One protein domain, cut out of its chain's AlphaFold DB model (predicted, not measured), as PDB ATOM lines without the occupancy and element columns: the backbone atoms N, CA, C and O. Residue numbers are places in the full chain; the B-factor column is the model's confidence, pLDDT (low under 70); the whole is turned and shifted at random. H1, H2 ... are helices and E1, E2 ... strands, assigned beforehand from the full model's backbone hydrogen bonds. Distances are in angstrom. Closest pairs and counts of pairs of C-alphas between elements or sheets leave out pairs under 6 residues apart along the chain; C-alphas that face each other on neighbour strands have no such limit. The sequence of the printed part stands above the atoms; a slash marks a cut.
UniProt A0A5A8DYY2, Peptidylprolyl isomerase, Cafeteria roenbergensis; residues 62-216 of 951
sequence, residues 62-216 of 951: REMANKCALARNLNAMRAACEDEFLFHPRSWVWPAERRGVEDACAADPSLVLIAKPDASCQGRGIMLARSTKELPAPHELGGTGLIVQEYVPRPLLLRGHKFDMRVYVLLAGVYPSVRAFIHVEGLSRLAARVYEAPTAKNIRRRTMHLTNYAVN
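AT A GLANCE: This is residues 62 to 216 of the 951 residues of the protein "Peptidylprolyl isomerase" of Cafeteria roenbergensis (UniProt A0A5A8DYY2). A small sheet, E1 E4 E2 E3, has helix H2 over one face and helix H3 over the other, and a long two-stranded ribbon runs away past it: E5 pairs with E8, and farther on E6 and E7 make a hairpin whose tip, residues 173 to 178, sticks out. The short helix H5 packs on E8. The printed part has 155 residues with six named helices and eight named strands, in the order H1 H2 E1 H3 E2 E3 H4 E4 E5 E6 E7 E8 H5 H6; its sheets are antiparallel and its class is mixed, helices and strands. It is compact, with a radius of gyration of the C-alphas of 16.7 A and spans of 48 by 37 by 33 A.

HOW THE PARTS SIT: H1, residues 62 to 65, and H2, residues 67 to 80, touch only at the corner, by residues 69 to 73 of H2 alone; the closest C-alphas, Glu 63 and Ala 69, are 5.0 A apart. The sheet runs E1, residues 91 to 94, E4, 146 to 150, E2, 113 to 117, and E3, 127 to 129; N 92 and O 148 (2.7 A), N 114 and O 149 (2.8 A) and N 113 and O 129 (2.8 A) are within hydrogen-bond range. H2 is on it at a height of 9.2 A, slantwise to the strands, at 47 degrees to E1 on the local plane; its Cys 68 and Ile 147 of E4 have their closest C-alphas, 5.5 A. H3, residues 98 to 107, is on the opposite face at 9.9 A, along the strands, which gives three layers, helices on both faces. E1, H3, E2 and E3, H4 (residues 138 to 141), E4 are split strand-helix-strand units, two strands running the same way with another between them in the sheet, each with a right-handed crossover. E2 and E3 are a hairpin. E5, residues 161 to 166, and E8, 187 to 194, are antiparallel, N 166 and O 187 being 2.8 A apart. E5 runs on into E6, residues 169 to 173, at 29 degrees; E6 and E7, residues 179 to 182, are a hairpin, N 170 and O 181 being 2.8 A apart. H5, residues 206 to 209, only grazes the sheet; its closest C-alpha to E8 is that of Met 208, 4.7 A from Arg 193. H5 and H6, residues 213 to 216, only just touch, only at the corner, with 3 pairs of C-alphas within 8 A. In H2 and H3 every O i to N i+4 pair is within hydrogen-bond range; H1, H4, H5 and H6 are too short for one.

IN THESE COORDINATES: H1 begins with C-alpha 62 at (169.086, 170.187, 178.714). H2 is 19.7 A long, H3 14.4 A, E5 16.1 A and E8 19.2 A. H6 ends with C-alpha 216 at (158.243, 194.893, 185.994).

THE WHOLE: The C-alphas farthest apart, Pro 176 and Lys 201, are 52.2 A apart. The printed part has no cut; the link from E8 to H5, 11 residues, is long. The mean pLDDT of the printed part is 83.0, and 16 residues are under 70, among them residues 173 to 179.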
ATOM      1  N   ARG A  62     169.293 169.207 179.796       70.19
ATOM      2  CA  ARG A  62     169.086 170.187 178.714       70.19
ATOM      3  C   ARG A  62     167.927 169.816 177.785       70.19
ATOM      4  O   ARG A  62     167.200 170.714 177.382       70.19
ATOM      5  N   GLU A  63     167.712 168.533 177.505       74.00
ATOM      6  CA  GLU A  63     166.584 168.070 176.683       74.00
ATOM      7  C   GLU A  63     165.241 168.236 177.404       74.00
ATOM      8  O   GLU A  63     164.217 168.497 176.777       74.00
ATOM      9  N   MET A  64     165.257 168.137 178.734       72.19
ATOM     10  CA  MET A  64     164.069 168.315 179.570       72.19
ATOM     11  C   MET A  64     163.761 169.783 179.890       72.19
ATOM     12  O   MET A  64     162.607 170.120 180.125       72.19
ATOM     13  N   ALA A  65     164.770 170.655 179.961       77.00
ATOM     14  CA  ALA A  65     164.615 171.997 180.531       77.00
ATOM     15  C   ALA A  65     164.857 173.154 179.546       77.00
ATOM     16  O   ALA A  65     164.395 174.268 179.809       77.00
ATOM     17  N   ASN A  66     165.558 172.943 178.424       83.12
ATOM     18  CA  ASN A  66     165.704 173.991 177.406       83.12
ATOM     19  C   ASN A  66     164.412 174.135 176.605       83.12
ATOM     20  O   ASN A  66     163.758 173.143 176.297       83.12
ATOM     21  N   LYS A  67     164.050 175.364 176.230       88.44
ATOM     22  CA  LYS A  67     162.713 175.674 175.704       88.44
ATOM     23  C   LYS A  67     162.437 174.951 174.389       88.44
ATOM     24  O   LYS A  67     161.388 174.335 174.249       88.44
ATOM     25  N   CYS A  68     163.374 175.003 173.444       88.44
ATOM     26  CA  CYS A  68     163.224 174.355 172.142       88.44
ATOM     27  C   CYS A  68     163.237 172.827 172.254       88.44
ATOM     28  O   CYS A  68     162.464 172.162 171.570       88.44
ATOM     29  N   ALA A  69     164.088 172.263 173.117       83.50
ATOM     30  CA  ALA A  69     164.158 170.817 173.311       83.50
ATOM     31  C   ALA A  69     162.914 170.269 174.023       83.50
ATOM     32  O   ALA A  69     162.290 169.330 173.534       83.50
ATOM     33  N   LEU A  70     162.490 170.932 175.100       86.19
ATOM     34  CA  LEU A  70     161.268 170.603 175.820       86.19
ATOM     35  C   LEU A  70     160.044 170.706 174.908       86.19
ATOM     36  O   LEU A  70     159.225 169.800 174.911       86.19
ATOM     37  N   ALA A  71     159.928 171.761 174.099       87.75
ATOM     38  CA  ALA A  71     158.807 171.900 173.173       87.75
ATOM     39  C   ALA A  71     158.761 170.775 172.133       87.75
ATOM     40  O   ALA A  71     157.693 170.223 171.898       87.75
ATOM     41  N   ARG A  72     159.909 170.386 171.557       86.56
ATOM     42  CA  ARG A  72     159.988 169.232 170.646       86.56
ATOM     43  C   ARG A  72     159.517 167.948 171.327       86.56
ATOM     44  O   ARG A  72     158.714 167.218 170.756       86.56
ATOM     45  N   ASN A  73     159.976 167.706 172.553       83.31
ATOM     46  CA  ASN A  73     159.594 166.526 173.324       83.31
ATOM     47  C   ASN A  73     158.103 166.548 173.691       83.31
ATOM     48  O   ASN A  73     157.423 165.548 173.501       83.31
ATOM     49  N   LEU A  74     157.565 167.685 174.138       82.75
ATOM     50  CA  LEU A  74     156.144 167.834 174.459       82.75
ATOM     51  C   LEU A  74     155.249 167.702 173.222       82.75
ATOM     52  O   LEU A  74     154.227 167.035 173.295       82.75
ATOM     53  N   ASN A  75     155.653 168.248 172.073       84.44
ATOM     54  CA  ASN A  75     154.933 168.057 170.813       84.44
ATOM     55  C   ASN A  75     154.926 166.585 170.382       84.44
ATOM     56  O   ASN A  75     153.895 166.086 169.941       84.44
ATOM     57  N   ALA A  76     156.053 165.878 170.526       80.94
ATOM     58  CA  ALA A  76     156.123 164.446 170.247       80.94
ATOM     59  C   ALA A  76     155.222 163.642 171.199       80.94
ATOM     60  O   ALA A  76     154.501 162.755 170.752       80.94
ATOM     61  N   MET A  77     155.207 163.995 172.491       75.56
ATOM     62  CA  MET A  77     154.310 163.383 173.475       75.56
ATOM     63  C   MET A  77     152.844 163.686 173.174       75.56
ATOM     64  O   MET A  77     152.022 162.786 173.240       75.56
ATOM     65  N   ARG A  78     152.512 164.910 172.758       78.94
ATOM     66  CA  ARG A  78     151.164 165.280 172.319       78.94
ATOM     67  C   ARG A  78     150.732 164.535 171.060       78.94
ATOM     68  O   ARG A  78     149.577 164.155 170.963       78.94
ATOM     69  N   ALA A  79     151.637 164.290 170.117       75.19
ATOM     70  CA  ALA A  79     151.334 163.476 168.941       75.19
ATOM     71  C   ALA A  79     151.133 161.988 169.289       75.19
ATOM     72  O   ALA A  79     150.377 161.299 168.612       75.19
ATOM     73  N   ALA A  80     151.810 161.489 170.329       70.31
ATOM     74  CA  ALA A  80     151.691 160.105 170.788       70.31
ATOM     75  C   ALA A  80     150.509 159.874 171.752       70.31
ATOM     76  O   ALA A  80     149.938 158.786 171.765       70.31
ATOM     77  N   CYS A  81     150.163 160.883 172.553       70.12
ATOM     78  CA  CYS A  81     149.221 160.844 173.672       70.12
ATOM     79  C   CYS A  81     148.408 162.152 173.697       70.12
ATOM     80  O   CYS A  81     148.635 163.025 174.539       70.12
ATOM     81  N   GLU A  82     147.495 162.312 172.735       69.06
ATOM     82  CA  GLU A  82     146.830 163.596 172.474       69.06
ATOM     83  C   GLU A  82     146.083 164.143 173.693       69.06
ATOM     84  O   GLU A  82     146.313 165.297 174.044       69.06
ATOM     85  N   ASP A  83     145.301 163.319 174.394       66.06
ATOM     86  CA  ASP A  83     144.436 163.753 175.502       66.06
ATOM     87  C   ASP A  83     145.197 164.180 176.775       66.06
ATOM     88  O   ASP A  83     144.706 164.993 177.560       66.06
ATOM     89  N   GLU A  84     146.416 163.682 176.988       60.19
ATOM     90  CA  GLU A  84     147.179 163.908 178.230       60.19
ATOM     91  C   GLU A  84     148.110 165.121 178.164       60.19
ATOM     92  O   GLU A  84     148.425 165.736 179.186       60.19
ATOM     93  N   PHE A  85     148.529 165.510 176.959       73.00
ATOM     94  CA  PHE A  85     149.515 166.573 176.741       73.00
ATOM     95  C   PHE A  85     148.893 167.867 176.186       73.00
ATOM     96  O   PHE A  85     149.599 168.737 175.674       73.00
ATOM     97  N   LEU A  86     147.578 168.060 176.356       76.69
ATOM     98  CA  LEU A  86     146.872 169.301 175.984       76.69
ATOM     99  C   LEU A  86     147.150 170.492 176.917       76.69
ATOM    100  O   LEU A  86     146.698 171.603 176.653       76.69
ATOM    101  N   PHE A  87     147.909 170.298 178.000       82.06
ATOM    102  CA  PHE A  87     148.177 171.342 178.997       82.06
ATOM    103  C   PHE A  87     149.163 172.428 178.529       82.06
ATOM    104  O   PHE A  87     149.351 173.421 179.235       82.06
ATOM    105  N   HIS A  88     149.817 172.259 177.370       84.81
ATOM    106  CA  HIS A  88     150.737 173.256 176.820       84.81
ATOM    107  C   HIS A  88     150.273 173.777 175.442       84.81
ATOM    108  O   HIS A  88     149.784 173.000 174.615       84.81
ATOM    109  N   PRO A  89     150.454 175.081 175.139       90.38
ATOM    110  CA  PRO A  89     150.089 175.631 173.834       90.38
ATOM    111  C   PRO A  89     150.955 175.062 172.706       90.38
ATOM    112  O   PRO A  89     152.111 174.671 172.943       90.38
ATOM    113  N   ARG A  90     150.438 175.075 171.467       90.50
ATOM    114  CA  ARG A  90     151.232 174.647 170.306       90.50
ATOM    115  C   ARG A  90     152.489 175.504 170.208       90.50
ATOM    116  O   ARG A  90     152.478 176.702 170.503       90.50
ATOM    117  N   SER A  91     153.600 174.847 169.914       94.19
ATOM    118  CA  SER A  91     154.930 175.438 170.003       94.19
ATOM    119  C   SER A  91     155.785 174.956 168.837       94.19
ATOM    120  O   SER A  91     155.673 173.804 168.440       94.19
ATOM    121  N   TRP A  92     156.647 175.821 168.315       94.50
ATOM    122  CA  TRP A  92     157.480 175.583 167.140       94.50
ATOM    123  C   TRP A  92     158.875 176.167 167.352       94.50
ATOM    124  O   TRP A  92     159.039 177.273 167.872       94.50
ATOM    125  N   VAL A  93     159.897 175.442 166.924       92.06
ATOM    126  CA  VAL A  93     161.293 175.863 166.939       92.06
ATOM    127  C   VAL A  93     161.571 176.706 165.702       92.06
ATOM    128  O   VAL A  93     161.636 176.211 164.582       92.06
ATOM    129  N   TRP A  94     161.785 178.000 165.895       90.69
ATOM    130  CA  TRP A  94     162.092 178.933 164.820       90.69
ATOM    131  C   TRP A  94     163.609 179.100 164.643       90.69
ATOM    132  O   TRP A  94     164.318 179.283 165.642       90.69
ATOM    133  N   PRO A  95     164.132 179.073 163.398       88.81
ATOM    134  CA  PRO A  95     163.412 179.047 162.113       88.81
ATOM    135  C   PRO A  95     163.155 177.645 161.519       88.81
ATOM    136  O   PRO A  95     162.589 177.556 160.432       88.81
ATOM    137  N   ALA A  96     163.572 176.566 162.192       87.69
ATOM    138  CA  ALA A  96     163.507 175.195 161.665       87.69
ATOM    139  C   ALA A  96     162.084 174.758 161.264       87.69
ATOM    140  O   ALA A  96     161.889 174.141 160.223       87.69
ATOM    141  N   GLU A  97     161.081 175.145 162.051       90.75
ATOM    142  CA  GLU A  97     159.667 174.808 161.861       90.75
ATOM    143  C   GLU A  97     158.857 175.993 161.308       90.75
ATOM    144  O   GLU A  97     157.663 176.129 161.566       90.75
ATOM    145  N   ARG A  98     159.501 176.874 160.526       90.12
ATOM    146  CA  ARG A  98     158.882 178.085 159.960       90.12
ATOM    147  C   ARG A  98     157.556 177.817 159.242       90.12
ATOM    148  O   ARG A  98     156.605 178.555 159.475       90.12
ATOM    149  N   ARG A  99     157.490 176.770 158.412       90.50
ATOM    150  CA  ARG A  99     156.268 176.411 157.668       90.50
ATOM    151  C   ARG A  99     155.090 176.148 158.603       90.50
ATOM    152  O   ARG A  99     154.025 176.695 158.381       90.50
ATOM    153  N   GLY A 100     155.309 175.423 159.702       91.38
ATOM    154  CA  GLY A 100     154.253 175.144 160.678       91.38
ATOM    155  C   GLY A 100     153.692 176.408 161.337       91.38
ATOM    156  O   GLY A 100     152.495 176.485 161.595       91.38
ATOM    157  N   VAL A 101     154.534 177.425 161.555       92.38
ATOM    158  CA  VAL A 101     154.083 178.734 162.055       92.38
ATOM    159  C   VAL A 101     153.297 179.494 160.982       92.38
ATOM    160  O   VAL A 101     152.275 180.100 161.294       92.38
ATOM    161  N   GLU A 102     153.755 179.468 159.726       93.44
ATOM    162  CA  GLU A 102     153.065 180.105 158.594       93.44
ATOM    163  C   GLU A 102     151.683 179.481 158.360       93.44
ATOM    164  O   GLU A 102     150.701 180.214 158.269       93.44
ATOM    165  N   ASP A 103     151.592 178.150 158.369       93.50
ATOM    166  CA  ASP A 103     150.342 177.403 158.224       93.50
ATOM    167  C   ASP A 103     149.373 177.702 159.378       93.50
ATOM    168  O   ASP A 103     148.184 177.926 159.153       93.50
ATOM    169  N   ALA A 104     149.874 177.778 160.618       91.62
ATOM    170  CA  ALA A 104     149.056 178.126 161.779       91.62
ATOM    171  C   ALA A 104     148.503 179.559 161.699       91.62
ATOM    172  O   ALA A 104     147.326 179.771 161.981       91.62
ATOM    173  N   CYS A 105     149.321 180.528 161.271       91.56
ATOM    174  CA  CYS A 105     148.875 181.912 161.067       91.56
ATOM    175  C   CYS A 105     147.902 182.043 159.885       91.56
ATOM    176  O   CYS A 105     147.034 182.911 159.897       91.56
ATOM    177  N   ALA A 106     148.052 181.214 158.847       92.38
ATOM    178  CA  ALA A 106     147.144 181.196 157.704       92.38
ATOM    179  C   ALA A 106     145.781 180.582 158.063       92.38
ATOM    180  O   ALA A 106     144.751 181.071 157.604       92.38
ATOM    181  N   ALA A 107     145.778 179.533 158.891       93.44
ATOM    182  CA  ALA A 107     144.562 178.887 159.375       93.44
ATOM    183  C   ALA A 107     143.773 179.771 160.356       93.44
ATOM    184  O   ALA A 107     142.544 179.749 160.340       93.44
ATOM    185  N   ASP A 108     144.465 180.552 161.190       91.44
ATOM    186  CA  ASP A 108     143.856 181.498 162.126       91.44
ATOM    187  C   ASP A 108     144.542 182.876 162.050       91.44
ATOM    188  O   ASP A 108     145.551 183.112 162.722       91.44
ATOM    189  N   PRO A 109     143.970 183.830 161.288       88.50
ATOM    190  CA  PRO A 109     144.491 185.194 161.196       88.50
ATOM    191  C   PRO A 109     144.455 185.985 162.515       88.50
ATOM    192  O   PRO A 109     145.078 187.044 162.608       88.50
ATOM    193  N   SER A 110     143.704 185.519 163.522       87.44
ATOM    194  CA  SER A 110     143.633 186.144 164.847       87.44
ATOM    195  C   SER A 110     144.703 185.629 165.815       87.44
ATOM    196  O   SER A 110     144.852 186.172 166.915       87.44
ATOM    197  N   LEU A 111     145.480 184.619 165.401       92.25
ATOM    198  CA  LEU A 111     146.496 183.983 166.220       92.25
ATOM    199  C   LEU A 111     147.577 184.981 166.647       92.25
ATOM    200  O   LEU A 111     148.244 185.626 165.836       92.25
ATOM    201  N   VAL A 112     147.797 185.063 167.956       95.38
ATOM    202  CA  VAL A 112     148.909 185.814 168.538       95.38
ATOM    203  C   VAL A 112     149.975 184.825 168.980       95.38
ATOM    204  O   VAL A 112     149.697 183.845 169.667       95.38
ATOM    205  N   LEU A 113     151.215 185.098 168.605       96.06
ATOM    206  CA  LEU A 113     152.382 184.301 168.945       96.06
ATOM    207  C   LEU A 113     153.181 184.987 170.048       96.06
ATOM    208  O   LEU A 113     153.235 186.214 170.125       96.06
ATOM    209  N   ILE A 114     153.863 184.196 170.868       95.75
ATOM    210  CA  ILE A 114     154.914 184.643 171.775       95.75
ATOM    211  C   ILE A 114     156.223 183.942 171.423       95.75
ATOM    212  O   ILE A 114     156.348 182.722 171.526       95.75
ATOM    213  N   ALA A 115     157.213 184.731 171.018       94.38
ATOM    214  CA  ALA A 115     158.552 184.264 170.707       94.38
ATOM    215  C   ALA A 115     159.473 184.472 171.912       94.38
ATOM    216  O   ALA A 115     159.506 185.549 172.515       94.38
ATOM    217  N   LYS A 116     160.211 183.426 172.288       92.81
ATOM    218  CA  LYS A 116     161.111 183.417 173.446       92.81
ATOM    219  C   LYS A 116     162.468 182.847 173.013       92.81
ATOM    220  O   LYS A 116     162.497 181.743 172.473       92.81
ATOM    221  N   PRO A 117     163.597 183.516 173.289       89.75
ATOM    222  CA  PRO A 117     164.906 182.949 172.969       89.75
ATOM    223  C   PRO A 117     165.235 181.732 173.832       89.75
ATOM    224  O   PRO A 117     164.968 181.736 175.042       89.75
ATOM    225  N   ASP A 118     165.832 180.703 173.229       82.44
ATOM    226  CA  ASP A 118     166.040 179.399 173.871       82.44
ATOM    227  C   ASP A 118     166.950 179.503 175.110       82.44
ATOM    228  O   ASP A 118     166.551 179.129 176.216       82.44
ATOM    229  N   ALA A 119     168.099 180.172 174.969       73.62
ATOM    230  CA  ALA A 119     169.123 180.317 176.012       73.62
ATOM    231  C   ALA A 119     169.171 181.705 176.699       73.62
ATOM    232  O   ALA A 119     170.165 182.044 177.339       73.62
ATOM    233  N   SER A 120     168.112 182.521 176.595       78.06
ATOM    234  CA  SER A 120     168.020 183.829 177.282       78.06
ATOM    235  C   SER A 120     167.277 183.745 178.626       78.06
ATOM    236  O   SER A 120     166.491 182.823 178.872       78.06
ATOM    237  N   CYS A 121     167.493 184.742 179.491       76.00
ATOM    238  CA  CYS A 121     166.883 184.878 180.818       76.00
ATOM    239  C   CYS A 121     166.320 186.299 181.060       76.00
ATOM    240  O   CYS A 121     166.420 187.182 180.208       76.00
ATOM    241  N   GLN A 122     165.679 186.519 182.218       77.00
ATOM    242  CA  GLN A 122     165.163 187.832 182.668       77.00
ATOM    243  C   GLN A 122     164.131 188.500 181.733       77.00
ATOM    244  O   GLN A 122     163.897 189.702 181.807       77.00
ATOM    245  N   GLY A 123     163.500 187.735 180.842       77.06
ATOM    246  CA  GLY A 123     162.534 188.261 179.875       77.06
ATOM    247  C   GLY A 123     163.156 189.004 178.685       77.06
ATOM    248  O   GLY A 123     162.419 189.592 177.891       77.06
ATOM    249  N   ARG A 124     164.489 188.995 178.533       80.50
ATOM    250  CA  ARG A 124     165.178 189.644 177.405       80.50
ATOM    251  C   ARG A 124     164.879 188.919 176.094       80.50
ATOM    252  O   ARG A 124     165.055 187.704 176.008       80.50
ATOM    253  N   GLY A 125     164.454 189.683 175.090       85.31
ATOM    254  CA  GLY A 125     164.124 189.176 173.756       85.31
ATOM    255  C   GLY A 125     162.777 188.457 173.653       85.31
ATOM    256  O   GLY A 125     162.482 187.915 172.598       85.31
ATOM    257  N   ILE A 126     161.958 188.436 174.718       91.56
ATOM    258  CA  ILE A 126     160.586 187.923 174.616       91.56
ATOM    259  C   ILE A 126     159.711 188.971 173.932       91.56
ATOM    260  O   ILE A 126     159.652 190.117 174.392       91.56
ATOM    261  N   MET A 127     159.005 188.558 172.884       92.31
ATOM    262  CA  MET A 127     158.120 189.419 172.106       92.31
ATOM    263  C   MET A 127     156.838 188.695 171.710       92.31
ATOM    264  O   MET A 127     156.815 187.469 171.610       92.31
ATOM    265  N   LEU A 128     155.780 189.471 171.491       94.94
ATOM    266  CA  LEU A 128     154.563 188.993 170.852       94.94
ATOM    267  C   LEU A 128     154.595 189.386 169.372       94.94
ATOM    268  O   LEU A 128     155.144 190.434 169.029       94.94
ATOM    269  N   ALA A 129     154.007 188.555 168.520       93.62
ATOM    270  CA  ALA A 129     153.924 188.766 167.078       93.62
ATOM    271  C   ALA A 129     152.570 188.271 166.557       93.62
ATOM    272  O   ALA A 129     152.013 187.323 167.109       93.62
ATOM    273  N   ARG A 130     152.049 188.881 165.489       90.38
ATOM    274  CA  ARG A 130     150.861 188.373 164.768       90.38
ATOM    275  C   ARG A 130     151.196 187.715 163.435       90.38
ATOM    276  O   ARG A 130     150.329 187.153 162.781       90.38
ATOM    277  N   SER A 131     152.448 187.807 163.005       88.81
ATOM    278  CA  SER A 131     152.896 187.224 161.749       88.81
ATOM    279  C   SER A 131     154.366 186.837 161.814       88.81
ATOM    280  O   SER A 131     155.149 187.401 162.581       88.81
ATOM    281  N   THR A 132     154.770 185.913 160.948       89.75
ATOM    282  CA  THR A 132     156.175 185.505 160.809       89.75
ATOM    283  C   THR A 132     157.086 186.630 160.315       89.75
ATOM    284  O   THR A 132     158.290 186.569 160.534       89.75
ATOM    285  N   LYS A 133     156.524 187.685 159.707       88.81
ATOM    286  CA  LYS A 133     157.256 188.891 159.285       88.81
ATOM    287  C   LYS A 133     157.732 189.745 160.460       88.81
ATOM    288  O   LYS A 133     158.671 190.515 160.304       88.81
ATOM    289  N   GLU A 134     157.073 189.632 161.611       89.69
ATOM    290  CA  GLU A 134     157.449 190.338 162.840       89.69
ATOM    291  C   GLU A 134     158.481 189.556 163.667       89.69
ATOM    292  O   GLU A 134     158.993 190.081 164.654       89.69
ATOM    293  N   LEU A 135     158.782 188.306 163.294       90.19
ATOM    294  CA  LEU A 135     159.788 187.488 163.963       90.19
ATOM    295  C   LEU A 135     161.191 187.784 163.409       90.19
ATOM    296  O   LEU A 135     161.329 188.006 162.205       90.19
ATOM    297  N   PRO A 136     162.242 187.717 164.250       86.44
ATOM    298  CA  PRO A 136     163.614 187.911 163.801       86.44
ATOM    299  C   PRO A 136     164.003 186.941 162.687       86.44
ATOM    300  O   PRO A 136     163.717 185.735 162.746       86.44
ATOM    301  N   ALA A 137     164.695 187.462 161.682       80.81
ATOM    302  CA  ALA A 137     165.198 186.658 160.586       80.81
ATOM    303  C   ALA A 137     166.313 185.711 161.077       80.81
ATOM    304  O   ALA A 137     167.036 186.038 162.019       80.81
ATOM    305  N   PRO A 138     166.530 184.549 160.425       76.06
ATOM    306  CA  PRO A 138     167.538 183.571 160.853       76.06
ATOM    307  C   PRO A 138     168.945 184.144 161.094       76.06
ATOM    308  O   PRO A 138     169.651 183.688 161.988       76.06
ATOM    309  N   HIS A 139     169.348 185.153 160.317       77.00
ATOM    310  CA  HIS A 139     170.659 185.796 160.431       77.00
ATOM    311  C   HIS A 139     170.778 186.732 161.649       77.00
ATOM    312  O   HIS A 139     171.882 186.960 162.134       77.00
ATOM    313  N   GLU A 140     169.662 187.233 162.183       75.81
ATOM    314  CA  GLU A 140     169.610 188.119 163.357       75.81
ATOM    315  C   GLU A 140     169.715 187.342 164.679       75.81
ATOM    316  O   GLU A 140     169.941 187.916 165.742       75.81
ATOM    317  N   LEU A 141     169.568 186.018 164.621       70.50
ATOM    318  CA  LEU A 141     169.481 185.139 165.784       70.50
ATOM    319  C   LEU A 141     170.839 184.688 166.347       70.50
ATOM    320  O   LEU A 141     170.881 184.018 167.383       70.50
ATOM    321  N   GLY A 142     171.951 185.018 165.681       65.88
ATOM    322  CA  GLY A 142     173.307 184.730 166.169       65.88
ATOM    323  C   GLY A 142     173.568 183.247 166.476       65.88
ATOM    324  O   GLY A 142     174.332 182.936 167.385       65.88
ATOM    325  N   GLY A 143     172.895 182.331 165.768       64.94
ATOM    326  CA  GLY A 143     172.985 180.882 165.992       64.94
ATOM    327  C   GLY A 143     172.119 180.335 167.137       64.94
ATOM    328  O   GLY A 143     172.192 179.143 167.426       64.94
ATOM    329  N   THR A 144     171.286 181.160 167.781       66.25
ATOM    330  CA  THR A 144     170.357 180.726 168.842       66.25
ATOM    331  C   THR A 144     168.924 180.592 168.324       66.25
ATOM    332  O   THR A 144     168.406 181.492 167.678       66.25
ATOM    333  N   GLY A 145     168.253 179.471 168.593       80.88
ATOM    334  CA  GLY A 145     166.850 179.291 168.202       80.88
ATOM    335  C   GLY A 145     165.882 180.140 169.036       80.88
ATOM    336  O   GLY A 145     166.160 180.493 170.189       80.88
ATOM    337  N   LEU A 146     164.712 180.435 168.468       88.94
ATOM    338  CA  LEU A 146     163.554 180.925 169.219       88.94
ATOM    339  C   LEU A 146     162.569 179.770 169.399       88.94
ATOM    340  O   LEU A 146     162.332 179.008 168.463       88.94
ATOM    341  N   ILE A 147     161.934 179.684 170.564       93.19
ATOM    342  CA  ILE A 147     160.651 178.993 170.643       93.19
ATOM    343  C   ILE A 147     159.548 179.996 170.315       93.19
ATOM    344  O   ILE A 147     159.451 181.051 170.942       93.19
ATOM    345  N   VAL A 148     158.736 179.672 169.320       95.25
ATOM    346  CA  VAL A 148     157.519 180.395 168.958       95.25
ATOM    347  C   VAL A 148     156.356 179.575 169.480       95.25
ATOM    348  O   VAL A 148     156.248 178.397 169.176       95.25
ATOM    349  N   GLN A 149     155.517 180.165 170.314       95.69
ATOM    350  CA  GLN A 149     154.418 179.465 170.971       95.69
ATOM    351  C   GLN A 149     153.137 180.272 170.815       95.69
ATOM    352  O   GLN A 149     153.191 181.499 170.763       95.69
ATOM    353  N   GLU A 150     151.988 179.609 170.772       95.19
ATOM    354  CA  GLU A 150     150.704 180.306 170.823       95.19
ATOM    355  C   GLU A 150     150.575 181.090 172.127       95.19
ATOM    356  O   GLU A 150     150.786 180.577 173.231       95.19
ATOM    357  N   TYR A 151     150.249 182.368 172.005       95.06
ATOM    358  CA  TYR A 151     149.989 183.211 173.151       95.06
ATOM    359  C   TYR A 151     148.585 182.925 173.682       95.06
ATOM    360  O   TYR A 151     147.625 182.953 172.924       95.06
ATOM    361  N   VAL A 152     148.451 182.702 174.991       92.19
ATOM    362  CA  VAL A 152     147.151 182.480 175.644       92.19
ATOM    363  C   VAL A 152     146.449 183.831 175.849       92.19
ATOM    364  O   VAL A 152     146.886 184.600 176.711       92.19
ATOM    365  N   PRO A 153     145.376 184.154 175.096       86.94
ATOM    366  CA  PRO A 153     144.766 185.483 175.127       86.94
ATOM    367  C   PRO A 153     143.836 185.683 176.329       86.94
ATOM    368  O   PRO A 153     143.602 186.823 176.728       86.94
ATOM    369  N   ARG A 154     143.347 184.592 176.930       89.00
ATOM    370  CA  ARG A 154     142.468 184.575 178.110       89.00
ATOM    371  C   ARG A 154     143.144 183.833 179.276       89.00
ATOM    372  O   ARG A 154     142.723 182.727 179.603       89.00
ATOM    373  N   PRO A 155     144.247 184.362 179.838       89.12
ATOM    374  CA  PRO A 155     144.880 183.755 181.000       89.12
ATOM    375  C   PRO A 155     143.998 183.931 182.240       89.12
ATOM    376  O   PRO A 155     143.214 184.877 182.318       89.12
ATOM    377  N   LEU A 156     144.183 183.064 183.235       87.06
ATOM    378  CA  LEU A 156     143.684 183.325 184.581       87.06
ATOM    379  C   LEU A 156     144.342 184.603 185.122       87.06
ATOM    380  O   LEU A 156     145.549 184.811 184.956       87.06
ATOM    381  N   LEU A 157     143.542 185.459 185.752       83.69
ATOM    382  CA  LEU A 157     143.977 186.750 186.272       83.69
ATOM    383  C   LEU A 157     143.851 186.777 187.790       83.69
ATOM    384  O   LEU A 157     142.898 186.242 188.347       83.69
ATOM    385  N   LEU A 158     144.786 187.456 188.445       80.19
ATOM    386  CA  LEU A 158     144.728 187.748 189.870       80.19
ATOM    387  C   LEU A 158     144.547 189.255 190.023       80.19
ATOM    388  O   LEU A 158     145.426 190.021 189.630       80.19
ATOM    389  N   ARG A 159     143.385 189.678 190.538       80.75
ATOM    390  CA  ARG A 159     142.994 191.100 190.644       80.75
ATOM    391  C   ARG A 159     143.064 191.853 189.307       80.75
ATOM    392  O   ARG A 159     143.447 193.009 189.247       80.75
ATOM    393  N   GLY A 160     142.752 191.170 188.204       82.38
ATOM    394  CA  GLY A 160     142.850 191.739 186.855       82.38
ATOM    395  C   GLY A 160     144.260 191.745 186.252       82.38
ATOM    396  O   GLY A 160     144.400 192.081 185.082       82.38
ATOM    397  N   HIS A 161     145.295 191.317 186.977       86.88
ATOM    398  CA  HIS A 161     146.660 191.225 186.459       86.88
ATOM    399  C   HIS A 161     146.987 189.813 185.997       86.88
ATOM    400  O   HIS A 161     146.608 188.815 186.618       86.88
ATOM    401  N   LYS A 162     147.770 189.721 184.922       90.62
ATOM    402  CA  LYS A 162     148.365 188.452 184.513       90.62
ATOM    403  C   LYS A 162     149.407 188.041 185.545       90.62
ATOM    404  O   LYS A 162     150.237 188.861 185.939       90.62
ATOM    405  N   PHE A 163     149.402 186.776 185.939       88.88
ATOM    406  CA  PHE A 163     150.374 186.251 186.887       88.88
ATOM    407  C   PHE A 163     150.934 184.903 186.440       88.88
ATOM    408  O   PHE A 163     150.376 184.225 185.578       88.88
ATOM    409  N   ASP A 164     152.077 184.540 187.010       87.25
ATOM    410  CA  ASP A 164     152.602 183.183 186.958       87.25
ATOM    411  C   ASP A 164     153.029 182.735 188.353       87.25
ATOM    412  O   ASP A 164     153.497 183.547 189.155       87.25
ATOM    413  N   MET A 165     152.878 181.442 188.624       81.75
ATOM    414  CA  MET A 165     153.333 180.821 189.860       81.75
ATOM    415  C   MET A 165     154.635 180.074 189.612       81.75
ATOM    416  O   MET A 165     154.797 179.342 188.633       81.75
ATOM    417  N   ARG A 166     155.576 180.238 190.532       81.12
ATOM    418  CA  ARG A 166     156.815 179.483 190.580       81.12
ATOM    419  C   ARG A 166     156.753 178.528 191.759       81.12
ATOM    420  O   ARG A 166     156.855 178.949 192.907       81.12
ATOM    421  N   VAL A 167     156.651 177.250 191.428       78.56
ATOM    422  CA  VAL A 167     156.771 176.137 192.366       78.56
ATOM    423  C   VAL A 167     158.189 175.582 192.274       78.56
ATOM    424  O   VAL A 167     158.762 175.505 191.182       78.56
ATOM    425  N   TYR A 168     158.773 175.223 193.414       79.00
ATOM    426  CA  TYR A 168     160.097 174.613 193.467       79.00
ATOM    427  C   TYR A 168     159.957 173.117 193.708       79.00
ATOM    428  O   TYR A 168     159.356 172.695 194.691       79.00
ATOM    429  N   VAL A 169     160.528 172.316 192.810       78.94
ATOM    430  CA  VAL A 169     160.496 170.855 192.896       78.94
ATOM    431  C   VAL A 169     161.924 170.327 192.852       78.94
ATOM    432  O   VAL A 169     162.669 170.599 191.909       78.94
ATOM    433  N   LEU A 170     162.312 169.563 193.870       78.62
ATOM    434  CA  LEU A 170     163.539 168.781 193.888       78.62
ATOM    435  C   LEU A 170     163.238 167.374 193.381       78.62
ATOM    436  O   LEU A 170     162.610 166.574 194.069       78.62
ATOM    437  N   LEU A 171     163.755 167.050 192.204       74.19
ATOM    438  CA  LEU A 171     163.731 165.695 191.674       74.19
ATOM    439  C   LEU A 171     164.971 164.940 192.180       74.19
ATOM    440  O   LEU A 171     166.095 165.230 191.778       74.19
ATOM    441  N   ALA A 172     164.777 163.998 193.100       71.38
ATOM    442  CA  ALA A 172     165.833 163.192 193.717       71.38
ATOM    443  C   ALA A 172     166.081 161.855 192.995       71.38
ATOM    444  O   ALA A 172     167.111 161.211 193.204       71.38
ATOM    445  N   GLY A 173     165.148 161.422 192.148       62.88
ATOM    446  CA  GLY A 173     165.268 160.219 191.330       62.88
ATOM    447  C   GLY A 173     164.186 160.170 190.258       62.88
ATOM    448  O   GLY A 173     163.107 160.714 190.459       62.88
ATOM    449  N   VAL A 174     164.504 159.542 189.128       55.38
ATOM    450  CA  VAL A 174     163.583 159.329 187.992       55.38
ATOM    451  C   VAL A 174     163.424 157.851 187.630       55.38
ATOM    452  O   VAL A 174     162.590 157.510 186.805       55.38
ATOM    453  N   TYR A 175     164.238 156.978 188.229       45.41
ATOM    454  CA  TYR A 175     164.259 155.538 187.996       45.41
ATOM    455  C   TYR A 175     164.870 154.833 189.222       45.41
ATOM    456  O   TYR A 175     165.825 155.380 189.792       45.41
ATOM    457  N   PRO A 176     164.368 153.656 189.652       34.62
ATOM    458  CA  PRO A 176     163.181 152.931 189.177       34.62
ATOM    459  C   PRO A 176     161.869 153.470 189.773       34.62
ATOM    460  O   PRO A 176     160.862 152.779 189.776       34.62
ATOM    461  N   SER A 177     161.866 154.683 190.318       39.94
ATOM    462  CA  SER A 177     160.661 155.433 190.669       39.94
ATOM    463  C   SER A 177     160.978 156.927 190.666       39.94
ATOM    464  O   SER A 177     162.118 157.342 190.925       39.94
ATOM    465  N   VAL A 178     159.973 157.745 190.349       57.94
ATOM    466  CA  VAL A 178     160.084 159.201 190.459       57.94
ATOM    467  C   VAL A 178     160.032 159.573 191.936       57.94
ATOM    468  O   VAL A 178     159.062 159.293 192.630       57.94
ATOM    469  N   ARG A 179     161.088 160.223 192.424       66.56
ATOM    470  CA  ARG A 179     161.136 160.808 193.766       66.56
ATOM    471  C   ARG A 179     161.232 162.311 193.624       66.56
ATOM    472  O   ARG A 179     162.300 162.820 193.279       66.56
ATOM    473  N   ALA A 180     160.131 163.000 193.880       74.44
ATOM    474  CA  ALA A 180     160.037 164.448 193.817       74.44
ATOM    475  C   ALA A 180     159.647 165.011 195.188       74.44
ATOM    476  O   ALA A 180     158.801 164.451 195.876       74.44
ATOM    477  N   PHE A 181     160.268 166.119 195.574       66.50
ATOM    478  CA  PHE A 181     159.942 166.872 196.780       66.50
ATOM    479  C   PHE A 181     159.534 168.275 196.359       66.50
ATOM    480  O   PHE A 181     160.309 168.972 195.705       66.50
ATOM    481  N   ILE A 182     158.325 168.683 196.717       75.25
ATOM    482  CA  ILE A 182     157.812 170.017 196.416       75.25
ATOM    483  C   ILE A 182     158.103 170.905 197.623       75.25
ATOM    484  O   ILE A 182     157.808 170.537 198.759       75.25
ATOM    485  N   HIS A 183     158.729 172.054 197.394       70.12
ATOM    486  CA  HIS A 183     158.895 173.053 198.439       70.12
ATOM    487  C   HIS A 183     157.541 173.718 198.701       70.12
ATOM    488  O   HIS A 183     156.901 174.184 197.760       70.12
ATOM    489  N   VAL A 184     157.127 173.761 199.969       58.81
ATOM    490  CA  VAL A 184     155.800 174.254 200.382       58.81
ATOM    491  C   VAL A 184     155.594 175.714 199.979       58.81
ATOM    492  O   VAL A 184     154.510 176.102 199.554       58.81
ATOM    493  N   GLU A 185     156.648 176.523 200.065       62.84
ATOM    494  CA  GLU A 185     156.604 177.915 199.625       62.84
ATOM    495  C   GLU A 185     156.970 178.037 198.141       62.84
ATOM    496  O   GLU A 185     157.958 177.459 197.674       62.84
ATOM    497  N   GLY A 186     156.200 178.849 197.421       72.94
ATOM    498  CA  GLY A 186     156.475 179.287 196.057       72.94
ATOM    499  C   GLY A 186     156.435 180.811 195.950       72.94
ATOM    500  O   GLY A 186     156.265 181.513 196.942       72.94
ATOM    501  N   LEU A 187     156.568 181.338 194.733       75.88
ATOM    502  CA  LEU A 187     156.359 182.767 194.484       75.88
ATOM    503  C   LEU A 187     155.370 182.995 193.346       75.88
ATOM    504  O   LEU A 187     155.452 182.352 192.300       75.88
ATOM    505  N   SER A 188     154.455 183.937 193.545       78.38
ATOM    506  CA  SER A 188     153.576 184.451 192.495       78.38
ATOM    507  C   SER A 188     154.157 185.750 191.963       78.38
ATOM    508  O   SER A 188     154.544 186.629 192.732       78.38
ATOM    509  N   ARG A 189     154.239 185.888 190.639       83.00
ATOM    510  CA  ARG A 189     154.733 187.108 189.990       83.00
ATOM    511  C   ARG A 189     153.638 187.707 189.147       83.00
ATOM    512  O   ARG A 189     153.121 187.040 188.254       83.00
ATOM    513  N   LEU A 190     153.331 188.965 189.419       85.00
ATOM    514  CA  LEU A 190     152.304 189.710 188.716       85.00
ATOM    515  C   LEU A 190     152.942 190.615 187.661       85.00
ATOM    516  O   LEU A 190     154.044 191.140 187.832       85.00
ATOM    517  N   ALA A 191     152.228 190.783 186.558       88.75
ATOM    518  CA  ALA A 191     152.445 191.862 185.615       88.75
ATOM    519  C   ALA A 191     152.025 193.191 186.275       88.75
ATOM    520  O   ALA A 191     150.990 193.244 186.935       88.75
ATOM    521  N   ALA A 192     152.823 194.251 186.127       88.75
ATOM    522  CA  ALA A 192     152.583 195.521 186.823       88.75
ATOM    523  C   ALA A 192     151.316 196.249 186.344       88.75
ATOM    524  O   ALA A 192     150.729 197.017 187.097       88.75
ATOM    525  N   ARG A 193     150.905 196.006 185.094       90.56
ATOM    526  CA  ARG A 193     149.716 196.614 184.488       90.56
ATOM    527  C   ARG A 193     148.537 195.650 184.450       90.56
ATOM    528  O   ARG A 193     148.749 194.435 184.353       90.56
ATOM    529  N   VAL A 194     147.321 196.196 184.480       90.94
ATOM    530  CA  VAL A 194     146.087 195.411 184.337       90.94
ATOM    531  C   VAL A 194     146.092 194.717 182.975       90.94
ATOM    532  O   VAL A 194     146.560 195.255 181.968       90.94
ATOM    533  N   TYR A 195     145.643 193.467 182.948       93.31
ATOM    534  CA  TYR A 195     145.681 192.656 181.746       93.31
ATOM    535  C   TYR A 195     144.555 193.013 180.776       93.31
ATOM    536  O   TYR A 195     143.380 193.004 181.132       93.31
ATOM    537  N   GLU A 196     144.926 193.169 179.509       92.44
ATOM    538  CA  GLU A 196     144.012 193.199 178.374       92.44
ATOM    539  C   GLU A 196     144.476 192.197 177.316       92.44
ATOM    540  O   GLU A 196     145.677 191.935 177.159       92.44
ATOM    541  N   ALA A 197     143.527 191.640 176.558       91.75
ATOM    542  CA  ALA A 197     143.852 190.767 175.436       91.75
ATOM    543  C   ALA A 197     144.702 191.520 174.385       91.75
ATOM    544  O   ALA A 197     144.497 192.722 174.188       91.75
ATOM    545  N   PRO A 198     145.653 190.852 173.700       92.44
ATOM    546  CA  PRO A 198     146.518 191.526 172.740       92.44
ATOM    547  C   PRO A 198     145.744 192.110 171.550       92.44
ATOM    548  O   PRO A 198     144.990 191.421 170.870       92.44
ATOM    549  N   THR A 199     146.008 193.374 171.246       90.50
ATOM    550  CA  THR A 199     145.485 194.155 170.121       90.50
ATOM    551  C   THR A 199     146.639 194.824 169.379       90.50
ATOM    552  O   THR A 199     147.800 194.759 169.790       90.50
ATOM    553  N   ALA A 200     146.372 195.500 168.260       86.81
ATOM    554  CA  ALA A 200     147.404 196.289 167.583       86.81
ATOM    555  C   ALA A 200     148.010 197.380 168.478       86.81
ATOM    556  O   ALA A 200     149.211 197.628 168.384       86.81
ATOM    557  N   LYS A 201     147.207 197.952 169.383       89.81
ATOM    558  CA  LYS A 201     147.599 199.057 170.262       89.81
ATOM    559  C   LYS A 201     148.412 198.597 171.479       89.81
ATOM    560  O   LYS A 201     149.328 199.299 171.898       89.81
ATOM    561  N   ASN A 202     148.111 197.422 172.045       92.06
ATOM    562  CA  ASN A 202     148.711 196.988 173.315       92.06
ATOM    563  C   ASN A 202     149.745 195.845 173.198       92.06
ATOM    564  O   ASN A 202     150.513 195.662 174.133       92.06
ATOM    565  N   ILE A 203     149.890 195.159 172.053       92.00
ATOM    566  CA  ILE A 203     150.782 193.981 171.902       92.00
ATOM    567  C   ILE A 203     152.256 194.226 172.292       92.00
ATOM    568  O   ILE A 203     152.962 193.307 172.711       92.00
ATOM    569  N   ARG A 204     152.735 195.475 172.191       91.88
ATOM    570  CA  ARG A 204     154.100 195.879 172.582       91.88
ATOM    571  C   ARG A 204     154.228 196.280 174.061       91.88
ATOM    572  O   ARG A 204     155.347 196.463 174.543       91.88
ATOM    573  N   ARG A 205     153.124 196.390 174.808       90.69
ATOM    574  CA  ARG A 205     153.094 196.743 176.239       90.69
ATOM    575  C   ARG A 205     153.500 195.537 177.093       90.69
ATOM    576  O   ARG A 205     152.692 194.798 177.647       90.69
ATOM    577  N   ARG A 206     154.809 195.320 177.213       91.25
ATOM    578  CA  ARG A 206     155.391 194.128 177.860       91.25
ATOM    579  C   ARG A 206     154.972 193.933 179.324       91.25
ATOM    580  O   ARG A 206     154.863 192.790 179.747       91.25
ATOM    581  N   THR A 207     154.717 195.003 180.076       89.75
ATOM    582  CA  THR A 207     154.382 194.963 181.516       89.75
ATOM    583  C   THR A 207     152.950 194.523 181.826       89.75
ATOM    584  O   THR A 207     152.624 194.397 182.999       89.75
ATOM    585  N   MET A 208     152.103 194.293 180.814       92.50
ATOM    586  CA  MET A 208     150.797 193.631 180.983       92.50
ATOM    587  C   MET A 208     150.826 192.171 180.495       92.50
ATOM    588  O   MET A 208     150.108 191.315 181.001       92.50
ATOM    589  N   HIS A 209     151.699 191.854 179.530       93.00
ATOM    590  CA  HIS A 209     151.775 190.523 178.916       93.00
ATOM    591  C   HIS A 209     152.852 189.607 179.526       93.00
ATOM    592  O   HIS A 209     152.748 188.382 179.383       93.00
ATOM    593  N   LEU A 210     153.873 190.166 180.191       93.38
ATOM    594  CA  LEU A 210     155.006 189.445 180.783       93.38
ATOM    595  C   LEU A 210     155.078 189.663 182.301       93.38
ATOM    596  O   LEU A 210     155.098 190.789 182.788       93.38
ATOM    597  N   THR A 211     155.232 188.570 183.040       89.12
ATOM    598  CA  THR A 211     155.273 188.535 184.514       89.12
ATOM    599  C   THR A 211     156.697 188.521 185.077       89.12
ATOM    600  O   THR A 211     156.913 188.454 186.285       89.12
ATOM    601  N   ASN A 212     157.722 188.557 184.218       88.19
ATOM    602  CA  ASN A 212     159.115 188.526 184.655       88.19
ATOM    603  C   ASN A 212     159.424 189.715 185.580       88.19
ATOM    604  O   ASN A 212     159.233 190.865 185.188       88.19
ATOM    605  N   TYR A 213     159.993 189.441 186.760       80.88
ATOM    606  CA  TYR A 213     160.366 190.473 187.735       80.88
ATOM    607  C   TYR A 213     161.227 191.582 187.115       80.88
ATOM    608  O   TYR A 213     160.893 192.751 187.228       80.88
ATOM    609  N   ALA A 214     162.272 191.230 186.358       82.44
ATOM    610  CA  ALA A 214     163.158 192.210 185.722       82.44
ATOM    611  C   ALA A 214     162.456 193.137 184.706       82.44
ATOM    612  O   ALA A 214     162.946 194.231 184.454       82.44
ATOM    613  N   VAL A 215     161.326 192.716 184.123       84.62
ATOM    614  CA  VAL A 215     160.527 193.548 183.203       84.62
ATOM    615  C   VAL A 215     159.633 194.525 183.975       84.62
ATOM    616  O   VAL A 215     159.368 195.620 183.488       84.62
ATOM    617  N   ASN A 216     159.188 194.136 185.171       85.50
ATOM    618  CA  ASN A 216     158.243 194.893 185.994       85.50
ATOM    619  C   ASN A 216     158.922 195.685 187.132       85.50
ATOM    620  O   ASN A 216     158.289 196.536 187.750       85.50
TER     621      ASN A 216